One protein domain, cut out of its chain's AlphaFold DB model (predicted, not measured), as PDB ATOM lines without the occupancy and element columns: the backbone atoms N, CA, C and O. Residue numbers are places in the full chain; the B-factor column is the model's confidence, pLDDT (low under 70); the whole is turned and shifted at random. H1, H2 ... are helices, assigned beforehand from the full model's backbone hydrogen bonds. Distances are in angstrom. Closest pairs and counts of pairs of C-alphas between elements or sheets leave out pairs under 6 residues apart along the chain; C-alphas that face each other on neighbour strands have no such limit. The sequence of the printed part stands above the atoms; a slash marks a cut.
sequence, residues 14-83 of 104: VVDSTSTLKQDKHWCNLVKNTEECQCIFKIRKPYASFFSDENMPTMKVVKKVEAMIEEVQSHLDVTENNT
ATOM      1  N   VAL A  14      78.389 144.522 203.749       89.19
ATOM      2  CA  VAL A  14      78.764 143.184 203.272       89.19
ATOM      3  C   VAL A  14      78.316 143.040 201.818       89.19
ATOM      4  O   VAL A  14      77.132 143.181 201.524       89.19
ATOM      5  N   VAL A  15      79.254 142.748 200.912       90.00
ATOM      6  CA  VAL A  15      78.987 142.591 199.473       90.00
ATOM      7  C   VAL A  15      79.402 141.194 199.027       90.00
ATOM      8  O   VAL A  15      80.592 140.907 198.944       90.00
ATOM      9  N   ASP A  16      78.428 140.329 198.734       91.56
ATOM     10  CA  ASP A  16      78.677 138.980 198.212       91.56
ATOM     11  C   ASP A  16      77.404 138.371 197.586       91.56
ATOM     12  O   ASP A  16      76.304 138.930 197.660       91.56
ATOM     13  N   SER A  17      77.540 137.194 196.979       91.31
ATOM     14  CA  SER A  17      76.444 136.339 196.547       91.31
ATOM     15  C   SER A  17      75.738 135.728 197.761       91.31
ATOM     16  O   SER A  17      76.331 135.016 198.575       91.31
ATOM     17  N   THR A  18      74.423 135.936 197.845       91.50
ATOM     18  CA  THR A  18      73.592 135.343 198.900       91.50
ATOM     19  C   THR A  18      73.695 133.814 198.919       91.50
ATOM     20  O   THR A  18      73.684 133.212 199.990       91.50
ATOM     21  N   SER A  19      73.820 133.175 197.751       93.50
ATOM     22  CA  SER A  19      73.994 131.721 197.642       93.50
ATOM     23  C   SER A  19      75.311 131.228 198.233       93.50
ATOM     24  O   SER A  19      75.340 130.128 198.773       93.50
ATOM     25  N   THR A  20      76.375 132.029 198.155       94.75
ATOM     26  CA  THR A  20      77.677 131.703 198.749       94.75
ATOM     27  C   THR A  20      77.621 131.899 200.260       94.75
ATOM     28  O   THR A  20      77.951 130.983 201.007       94.75
ATOM     29  N   LEU A  21      77.105 133.045 200.722       92.38
ATOM     30  CA  LEU A  21      76.975 133.349 202.151       92.38
ATOM     31  C   LEU A  21      76.117 132.315 202.893       92.38
ATOM     32  O   LEU A  21      76.451 131.918 204.004       92.38
ATOM     33  N   LYS A  22      75.032 131.823 202.283       94.31
ATOM     34  CA  LYS A  22      74.148 130.833 202.924       94.31
ATOM     35  C   LYS A  22      74.793 129.449 203.130       94.31
ATOM     36  O   LYS A  22      74.187 128.634 203.823       94.31
ATOM     37  N   GLN A  23      75.980 129.172 202.576       95.88
ATOM     38  CA  GLN A  23      76.693 127.899 202.786       95.88
ATOM     39  C   GLN A  23      77.307 127.783 204.188       95.88
ATOM     40  O   GLN A  23      77.436 126.677 204.707       95.88
ATOM     41  N   ASP A  24      77.658 128.906 204.815       94.75
ATOM     42  CA  ASP A  24      78.155 128.943 206.190       94.75
ATOM     43  C   ASP A  24      77.021 129.266 207.175       94.75
ATOM     44  O   ASP A  24      76.156 130.106 206.916       94.75
ATOM     45  N   LYS A  25      77.032 128.617 208.345       94.38
ATOM     46  CA  LYS A  25      75.973 128.761 209.356       94.38
ATOM     47  C   LYS A  25      75.857 130.192 209.887       94.38
ATOM     48  O   LYS A  25      74.743 130.687 210.064       94.38
ATOM     49  N   HIS A  26      76.981 130.851 210.164       91.12
ATOM     50  CA  HIS A  26      76.981 132.193 210.744       91.12
ATOM     51  C   HIS A  26      76.546 133.234 209.712       91.12
ATOM     52  O   HIS A  26      75.706 134.083 210.010       91.12
ATOM     53  N   TRP A  27      77.036 133.116 208.478       92.38
ATOM     54  CA  TRP A  27      76.601 133.956 207.360       92.38
ATOM     55  C   TRP A  27      75.127 133.743 207.002       92.38
ATOM     56  O   TRP A  27      74.415 134.717 206.774       92.38
ATOM     57  N   CYS A  28      74.624 132.510 207.046       94.12
ATOM     58  CA  CYS A  28      73.203 132.227 206.842       94.12
ATOM     59  C   CYS A  28      72.313 132.932 207.881       94.12
ATOM     60  O   CYS A  28      71.299 133.528 207.514       94.12
ATOM     61  N   ASN A  29      72.706 132.921 209.159       92.56
ATOM     62  CA  ASN A  29      71.971 133.621 210.216       92.56
ATOM     63  C   ASN A  29      71.981 135.139 210.017       92.56
ATOM     64  O   ASN A  29      70.932 135.769 210.151       92.56
ATOM     65  N   LEU A  30      73.134 135.713 209.650       89.94
ATOM     66  CA  LEU A  30      73.230 137.134 209.320       89.94
ATOM     67  C   LEU A  30      72.280 137.487 208.169       89.94
ATOM     68  O   LEU A  30      71.499 138.424 208.282       89.94
ATOM     69  N   VAL A  31      72.284 136.693 207.094       91.38
ATOM     70  CA  VAL A  31      71.406 136.928 205.943       91.38
ATOM     71  C   VAL A  31      69.927 136.858 206.337       91.38
ATOM     72  O   VAL A  31      69.174 137.762 205.982       91.38
ATOM     73  N   LYS A  32      69.504 135.853 207.113       92.31
ATOM     74  CA  LYS A  32      68.111 135.749 207.591       92.31
ATOM     75  C   LYS A  32      67.696 136.963 208.422       92.31
ATOM     76  O   LYS A  32      66.651 137.548 208.165       92.31
ATOM     77  N   ASN A  33      68.550 137.393 209.351       87.69
ATOM     78  CA  ASN A  33      68.285 138.573 210.170       87.69
ATOM     79  C   ASN A  33      68.155 139.844 209.304       87.69
ATOM     80  O   ASN A  33      67.231 140.634 209.495       87.69
ATOM     81  N   THR A  34      69.010 140.007 208.286       86.31
ATOM     82  CA  THR A  34      68.901 141.144 207.352       86.31
ATOM     83  C   THR A  34      67.645 141.092 206.477       86.31
ATOM     84  O   THR A  34      67.095 142.145 206.159       86.31
ATOM     85  N   GLU A  35      67.160 139.899 206.111       87.25
ATOM     86  CA  GLU A  35      65.892 139.723 205.388       87.25
ATOM     87  C   GLU A  35      64.698 140.153 206.274       87.25
ATOM     88  O   GLU A  35      63.820 140.879 205.805       87.25
ATOM     89  N   GLU A  36      64.701 139.804 207.567       85.31
ATOM     90  CA  GLU A  36      63.668 140.185 208.556       85.31
ATOM     91  C   GLU A  36      63.685 141.678 208.936       85.31
ATOM     92  O   GLU A  36      62.655 142.267 209.296       85.31
ATOM     93  N   CYS A  37      64.861 142.302 208.871       79.88
ATOM     94  CA  CYS A  37      65.052 143.724 209.154       79.88
ATOM     95  C   CYS A  37      64.954 144.611 207.902       79.88
ATOM     96  O   CYS A  37      65.063 145.827 208.019       79.88
ATOM     97  N   GLN A  38      64.712 144.023 206.723       78.50
ATOM     98  CA  GLN A  38      64.676 144.714 205.425       78.50
ATOM     99  C   GLN A  38      65.976 145.477 205.090       78.50
ATOM    100  O   GLN A  38      65.949 146.486 204.393       78.50
ATOM    101  N   CYS A  39      67.125 144.961 205.532       77.25
ATOM    102  CA  CYS A  39      68.456 145.553 205.336       77.25
ATOM    103  C   CYS A  39      69.236 144.922 204.167       77.25
ATOM    104  O   CYS A  39      70.467 144.909 204.181       77.25
ATOM    105  N   ILE A  40      68.549 144.333 203.182       86.12
ATOM    106  CA  ILE A  40      69.182 143.603 202.075       86.12
ATOM    107  C   ILE A  40      68.949 144.294 200.728       86.12
ATOM    108  O   ILE A  40      67.814 144.518 200.310       86.12
ATOM    109  N   PHE A  41      70.037 144.561 200.004       86.94
ATOM    110  CA  PHE A  41      69.999 145.132 198.658       86.94
ATOM    111  C   PHE A  41      70.265 144.056 197.609       86.94
ATOM    112  O   PHE A  41      71.331 143.439 197.577       86.94
ATOM    113  N   LYS A  42      69.297 143.825 196.718       88.12
ATOM    114  CA  LYS A  42      69.458 142.907 195.583       88.12
ATOM    115  C   LYS A  42      69.954 143.682 194.370       88.12
ATOM    116  O   LYS A  42      69.180 144.375 193.718       88.12
ATOM    117  N   ILE A  43      71.233 143.523 194.054       88.06
ATOM    118  CA  ILE A  43      71.887 144.220 192.943       88.06
ATOM    119  C   ILE A  43      72.028 143.321 191.711       88.06
ATOM    120  O   ILE A  43      72.227 142.108 191.815       88.06
ATOM    121  N   ARG A  44      71.947 143.919 190.520       88.38
ATOM    122  CA  ARG A  44      72.233 143.266 189.233       88.38
ATOM    123  C   ARG A  44      73.333 144.032 188.506       88.38
ATOM    124  O   ARG A  44      73.549 145.210 188.767       88.38
ATOM    125  N   LYS A  45      74.042 143.354 187.603       88.62
ATOM    126  CA  LYS A  45      75.027 144.015 186.739       88.62
ATOM    127  C   LYS A  45      74.303 144.926 185.726       88.62
ATOM    128  O   LYS A  45      73.247 144.518 185.240       88.62
ATOM    129  N   PRO A  46      74.873 146.087 185.363       90.62
ATOM    130  CA  PRO A  46      76.123 146.655 185.877       90.62
ATOM    131  C   PRO A  46      75.943 147.253 187.281       90.62
ATOM    132  O   PRO A  46      75.038 148.040 187.497       90.62
ATOM    133  N   TYR A  47      76.829 146.936 188.232       87.50
ATOM    134  CA  TYR A  47      76.643 147.335 189.640       87.50
ATOM    135  C   TYR A  47      76.577 148.852 189.861       87.50
ATOM    136  O   TYR A  47      75.942 149.302 190.806       87.50
ATOM    137  N   ALA A  48      77.185 149.642 188.971       87.12
ATOM    138  CA  ALA A  48      77.135 151.099 189.028       87.12
ATOM    139  C   ALA A  48      75.705 151.659 188.925       87.12
ATOM    140  O   ALA A  48      75.437 152.715 189.489       87.12
ATOM    141  N   SER A  49      74.775 150.951 188.270       86.69
ATOM    142  CA  SER A  49      73.382 151.407 188.165       86.69
ATOM    143  C   SER A  49      72.646 151.395 189.504       86.69
ATOM    144  O   SER A  49      71.641 152.083 189.656       86.69
ATOM    145  N   PHE A  50      73.147 150.644 190.489       85.81
ATOM    146  CA  PHE A  50      72.573 150.628 191.829       85.81
ATOM    147  C   PHE A  50      72.808 151.941 192.588       85.81
ATOM    148  O   PHE A  50      72.010 152.292 193.445       85.81
ATOM    149  N   PHE A  51      73.853 152.702 192.252       82.94
ATOM    150  CA  PHE A  51      74.184 153.967 192.920       82.94
ATOM    151  C   PHE A  51      73.565 155.195 192.228       82.94
ATOM    152  O   PHE A  51      74.098 156.296 192.327       82.94
ATOM    153  N   SER A  52      72.464 155.013 191.497       86.88
ATOM    154  CA  SER A  52      71.710 156.112 190.888       86.88
ATOM    155  C   SER A  52      70.826 156.833 191.909       86.88
ATOM    156  O   SER A  52      70.391 156.243 192.901       86.88
ATOM    157  N   ASP A  53      70.476 158.089 191.621       86.81
ATOM    158  CA  ASP A  53      69.566 158.893 192.452       86.81
ATOM    159  C   ASP A  53      68.200 158.223 192.670       86.81
ATOM    160  O   ASP A  53      67.565 158.418 193.703       86.81
ATOM    161  N   GLU A  54      67.764 157.386 191.728       85.88
ATOM    162  CA  GLU A  54      66.527 156.604 191.829       85.88
ATOM    163  C   GLU A  54      66.599 155.530 192.927       85.88
ATOM    164  O   GLU A  54      65.601 155.243 193.588       85.88
ATOM    165  N   ASN A  55      67.784 154.952 193.150       83.56
ATOM    166  CA  ASN A  55      68.011 153.876 194.114       83.56
ATOM    167  C   ASN A  55      68.494 154.390 195.479       83.56
ATOM    168  O   ASN A  55      68.293 153.714 196.489       83.56
ATOM    169  N   MET A  56      69.055 155.600 195.549       81.56
ATOM    170  CA  MET A  56      69.505 156.238 196.797       81.56
ATOM    171  C   MET A  56      68.440 156.269 197.915       81.56
ATOM    172  O   MET A  56      68.782 155.984 199.066       81.56
ATOM    173  N   PRO A  57      67.142 156.534 197.646       84.62
ATOM    174  CA  PRO A  57      66.100 156.463 198.669       84.62
ATOM    175  C   PRO A  57      65.934 155.072 199.283       84.62
ATOM    176  O   PRO A  57      65.573 154.977 200.453       84.62
ATOM    177  N   THR A  58      66.215 154.006 198.527       81.00
ATOM    178  CA  THR A  58      66.098 152.625 199.021       81.00
ATOM    179  C   THR A  58      67.154 152.298 200.074       81.00
ATOM    180  O   THR A  58      66.915 151.436 200.912       81.00
ATOM    181  N   MET A  59      68.282 153.020 200.084       76.62
ATOM    182  CA  MET A  59      69.374 152.834 201.046       76.62
ATOM    183  C   MET A  59      69.139 153.518 202.399       76.62
ATOM    184  O   MET A  59      69.960 153.371 203.304       76.62
ATOM    185  N   LYS A  60      68.051 154.282 202.556       79.75
ATOM    186  CA  LYS A  60      67.754 154.958 203.822       79.75
ATOM    187  C   LYS A  60      67.454 153.941 204.918       79.75
ATOM    188  O   LYS A  60      66.682 153.007 204.721       79.75
ATOM    189  N   VAL A  61      68.049 154.166 206.088       71.50
ATOM    190  CA  VAL A  61      67.804 153.352 207.279       71.50
ATOM    191  C   VAL A  61      66.326 153.461 207.652       71.50
ATOM    192  O   VAL A  61      65.742 154.543 207.661       71.50
ATOM    193  N   VAL A  62      65.701 152.314 207.906       76.62
ATOM    194  CA  VAL A  62      64.294 152.242 208.303       76.62
ATOM    195  C   VAL A  62      64.200 152.395 209.822       76.62
ATOM    196  O   VAL A  62      65.016 151.827 210.540       76.62
ATOM    197  N   LYS A  63      63.160 153.067 210.329       70.38
ATOM    198  CA  LYS A  63      62.970 153.364 211.769       70.38
ATOM    199  C   LYS A  63      63.145 152.170 212.719       70.38
ATOM    200  O   LYS A  63      63.612 152.324 213.838       70.38
ATOM    201  N   LYS A  64      62.774 150.962 212.276       70.88
ATOM    202  CA  LYS A  64      62.955 149.718 213.047       70.88
ATOM    203  C   LYS A  64      64.437 149.420 213.310       70.88
ATOM    204  O   LYS A  64      64.787 148.965 214.389       70.88
ATOM    205  N   VAL A  65      65.283 149.673 212.317       73.75
ATOM    206  CA  VAL A  65      66.733 149.476 212.392       73.75
ATOM    207  C   VAL A  65      67.369 150.580 213.231       73.75
ATOM    208  O   VAL A  65      68.265 150.286 214.009       73.75
ATOM    209  N   GLU A  66      66.870 151.818 213.146       76.44
ATOM    210  CA  GLU A  66      67.323 152.930 214.000       76.44
ATOM    211  C   GLU A  66      67.144 152.602 215.490       76.44
ATOM    212  O   GLU A  66      68.101 152.699 216.250       76.44
ATOM    213  N   ALA A  67      65.968 152.102 215.885       76.62
ATOM    214  CA  ALA A  67      65.707 151.705 217.271       76.62
ATOM    215  C   ALA A  67      66.633 150.569 217.754       76.62
ATOM    216  O   ALA A  67      67.125 150.603 218.880       76.62
ATOM    217  N   MET A  68      66.912 149.580 216.896       77.06
ATOM    218  CA  MET A  68      67.860 148.502 217.214       77.06
ATOM    219  C   MET A  68      69.297 149.021 217.354       77.06
ATOM    220  O   MET A  68      70.042 148.542 218.206       77.06
ATOM    221  N   ILE A  69      69.696 149.993 216.529       77.56
ATOM    222  CA  ILE A  69      71.017 150.627 216.616       77.56
ATOM    223  C   ILE A  69      71.150 151.393 217.934       77.56
ATOM    224  O   ILE A  69      72.166 151.239 218.605       77.56
ATOM    225  N   GLU A  70      70.139 152.169 218.330       78.94
ATOM    226  CA  GLU A  70      70.145 152.904 219.603       78.94
ATOM    227  C   GLU A  70      70.272 151.965 220.815       78.94
ATOM    228  O   GLU A  70      71.059 152.230 221.725       78.94
ATOM    229  N   GLU A  71      69.554 150.839 220.809       78.31
ATOM    230  CA  GLU A  71      69.637 149.827 221.869       78.31
ATOM    231  C   GLU A  71      71.040 149.204 221.959       78.31
ATOM    232  O   GLU A  71      71.623 149.116 223.045       78.31
ATOM    233  N   VAL A  72      71.614 148.813 220.816       78.44
ATOM    234  CA  VAL A  72      72.964 148.232 220.758       78.44
ATOM    235  C   VAL A  72      74.024 149.249 221.177       78.44
ATOM    236  O   VAL A  72      74.937 148.894 221.922       78.44
ATOM    237  N   GLN A  73      73.898 150.507 220.747       76.75
ATOM    238  CA  GLN A  73      74.823 151.580 221.114       76.75
ATOM    239  C   GLN A  73      74.807 151.823 222.627       76.75
ATOM    240  O   GLN A  73      75.863 151.831 223.251       76.75
ATOM    241  N   SER A  74      73.621 151.906 223.233       74.88
ATOM    242  CA  SER A  74      73.464 152.035 224.688       74.88
ATOM    243  C   SER A  74      74.144 150.887 225.448       74.88
ATOM    244  O   SER A  74      74.849 151.105 226.435       74.88
ATOM    245  N   HIS A  75      74.002 149.649 224.963       73.56
ATOM    246  CA  HIS A  75      74.651 148.491 225.579       73.56
ATOM    247  C   HIS A  75      76.184 148.517 225.443       73.56
ATOM    248  O   HIS A  75      76.900 148.168 226.391       73.56
ATOM    249  N   LEU A  76      76.700 148.944 224.287       69.31
ATOM    250  CA  LEU A  76      78.138 149.101 224.052       69.31
ATOM    251  C   LEU A  76      78.730 150.209 224.924       69.31
ATOM    252  O   LEU A  76      79.744 149.966 225.572       69.31
ATOM    253  N   ASP A  77      78.063 151.358 225.031       69.44
ATOM    254  CA  ASP A  77      78.508 152.479 225.863       69.44
ATOM    255  C   ASP A  77      78.623 152.058 227.343       69.44
ATOM    256  O   ASP A  77      79.593 152.391 228.026       69.44
ATOM    257  N   VAL A  78      77.674 151.264 227.856       70.81
ATOM    258  CA  VAL A  78      77.754 150.701 229.219       70.81
ATOM    259  C   VAL A  78      78.937 149.739 229.355       70.81
ATOM    260  O   VAL A  78      79.651 149.771 230.358       70.81
ATOM    261  N   THR A  79      79.171 148.895 228.352       63.91
ATOM    262  CA  THR A  79      80.225 147.869 228.379       63.91
ATOM    263  C   THR A  79      81.628 148.477 228.257       63.91
ATOM    264  O   THR A  79      82.545 148.052 228.965       63.91
ATOM    265  N   GLU A  80      81.806 149.509 227.429       59.94
ATOM    266  CA  GLU A  80      83.067 150.252 227.298       59.94
ATOM    267  C   GLU A  80      83.399 151.010 228.591       59.94
ATOM    268  O   GLU A  80      84.526 150.918 229.087       59.94
ATOM    269  N   ASN A  81      82.406 151.662 229.206       57.28
ATOM    270  CA  ASN A  81      82.585 152.358 230.484       57.28
ATOM    271  C   ASN A  81      82.921 151.402 231.642       57.28
ATOM    272  O   ASN A  81      83.751 151.728 232.492       57.28
ATOM    273  N   ASN A  82      82.337 150.199 231.669       54.16
ATOM    274  CA  ASN A  82      82.654 149.204 232.699       54.16
ATOM    275  C   ASN A  82      84.038 148.568 232.493       54.16
ATOM    276  O   ASN A  82      84.729 148.276 233.465       54.16
ATOM    277  N   THR A  83      84.475 148.390 231.242       51.22
ATOM    278  CA  THR A  83      85.807 147.836 230.930       51.22
ATOM    279  C   THR A  83      86.938 148.749 231.420       51.22
ATOM    280  O   THR A  83      87.976 148.258 231.859       51.22
TER     281      THR A  83
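AT A GLANCE: This is residues 14 to 83 of the 104 residues of an uncharacterized protein of Kingdonia uniflora (UniProt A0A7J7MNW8). A long helix, H5, is an arm whose residues 69 to 83 stick out from a loose body, where H1 packs on H2 and a loop leads past H3 and H4 back to H5. The 70 printed residues include five named helices, H1 to H5 in chain order, and no named strand: all helix. The whole is loose, radius of gyration of the C-alphas 15.6 A, spanning 47 by 32 by 20 A.

HOW THE PARTS SIT: H5, residues 63 to 83, touches no helix. H4, residues 56 to 59, and H3, residues 47 to 51, meet only through their link. H2, residues 25 to 36, touches H1, residues 18 to 21, with residues 27 to 31 alone; the closest C-alphas, of Leu 21 and Trp 27, are 5.3 A apart. Every O i to N i+4 pair is within hydrogen-bond range in H2 and H5; H3 has 0 of 1, but 2 of 2 O i to N i+3 pairs, and H1 and H4 are too short for an i+4 pair.

IN THESE COORDINATES: H5 runs 30.3 A from C-alpha 63 at (62.970, 153.364, 211.769) to C-alpha 83 at (85.807, 147.836, 230.930). H2 spans 16.8 A.

THE WHOLE: The C-alphas farthest apart, of Pro 46 and Asn 82, are 47.3 A apart. The printed part has no cut and no long link. Residues 76 to 77 and 79 to 83 have pLDDT under 70.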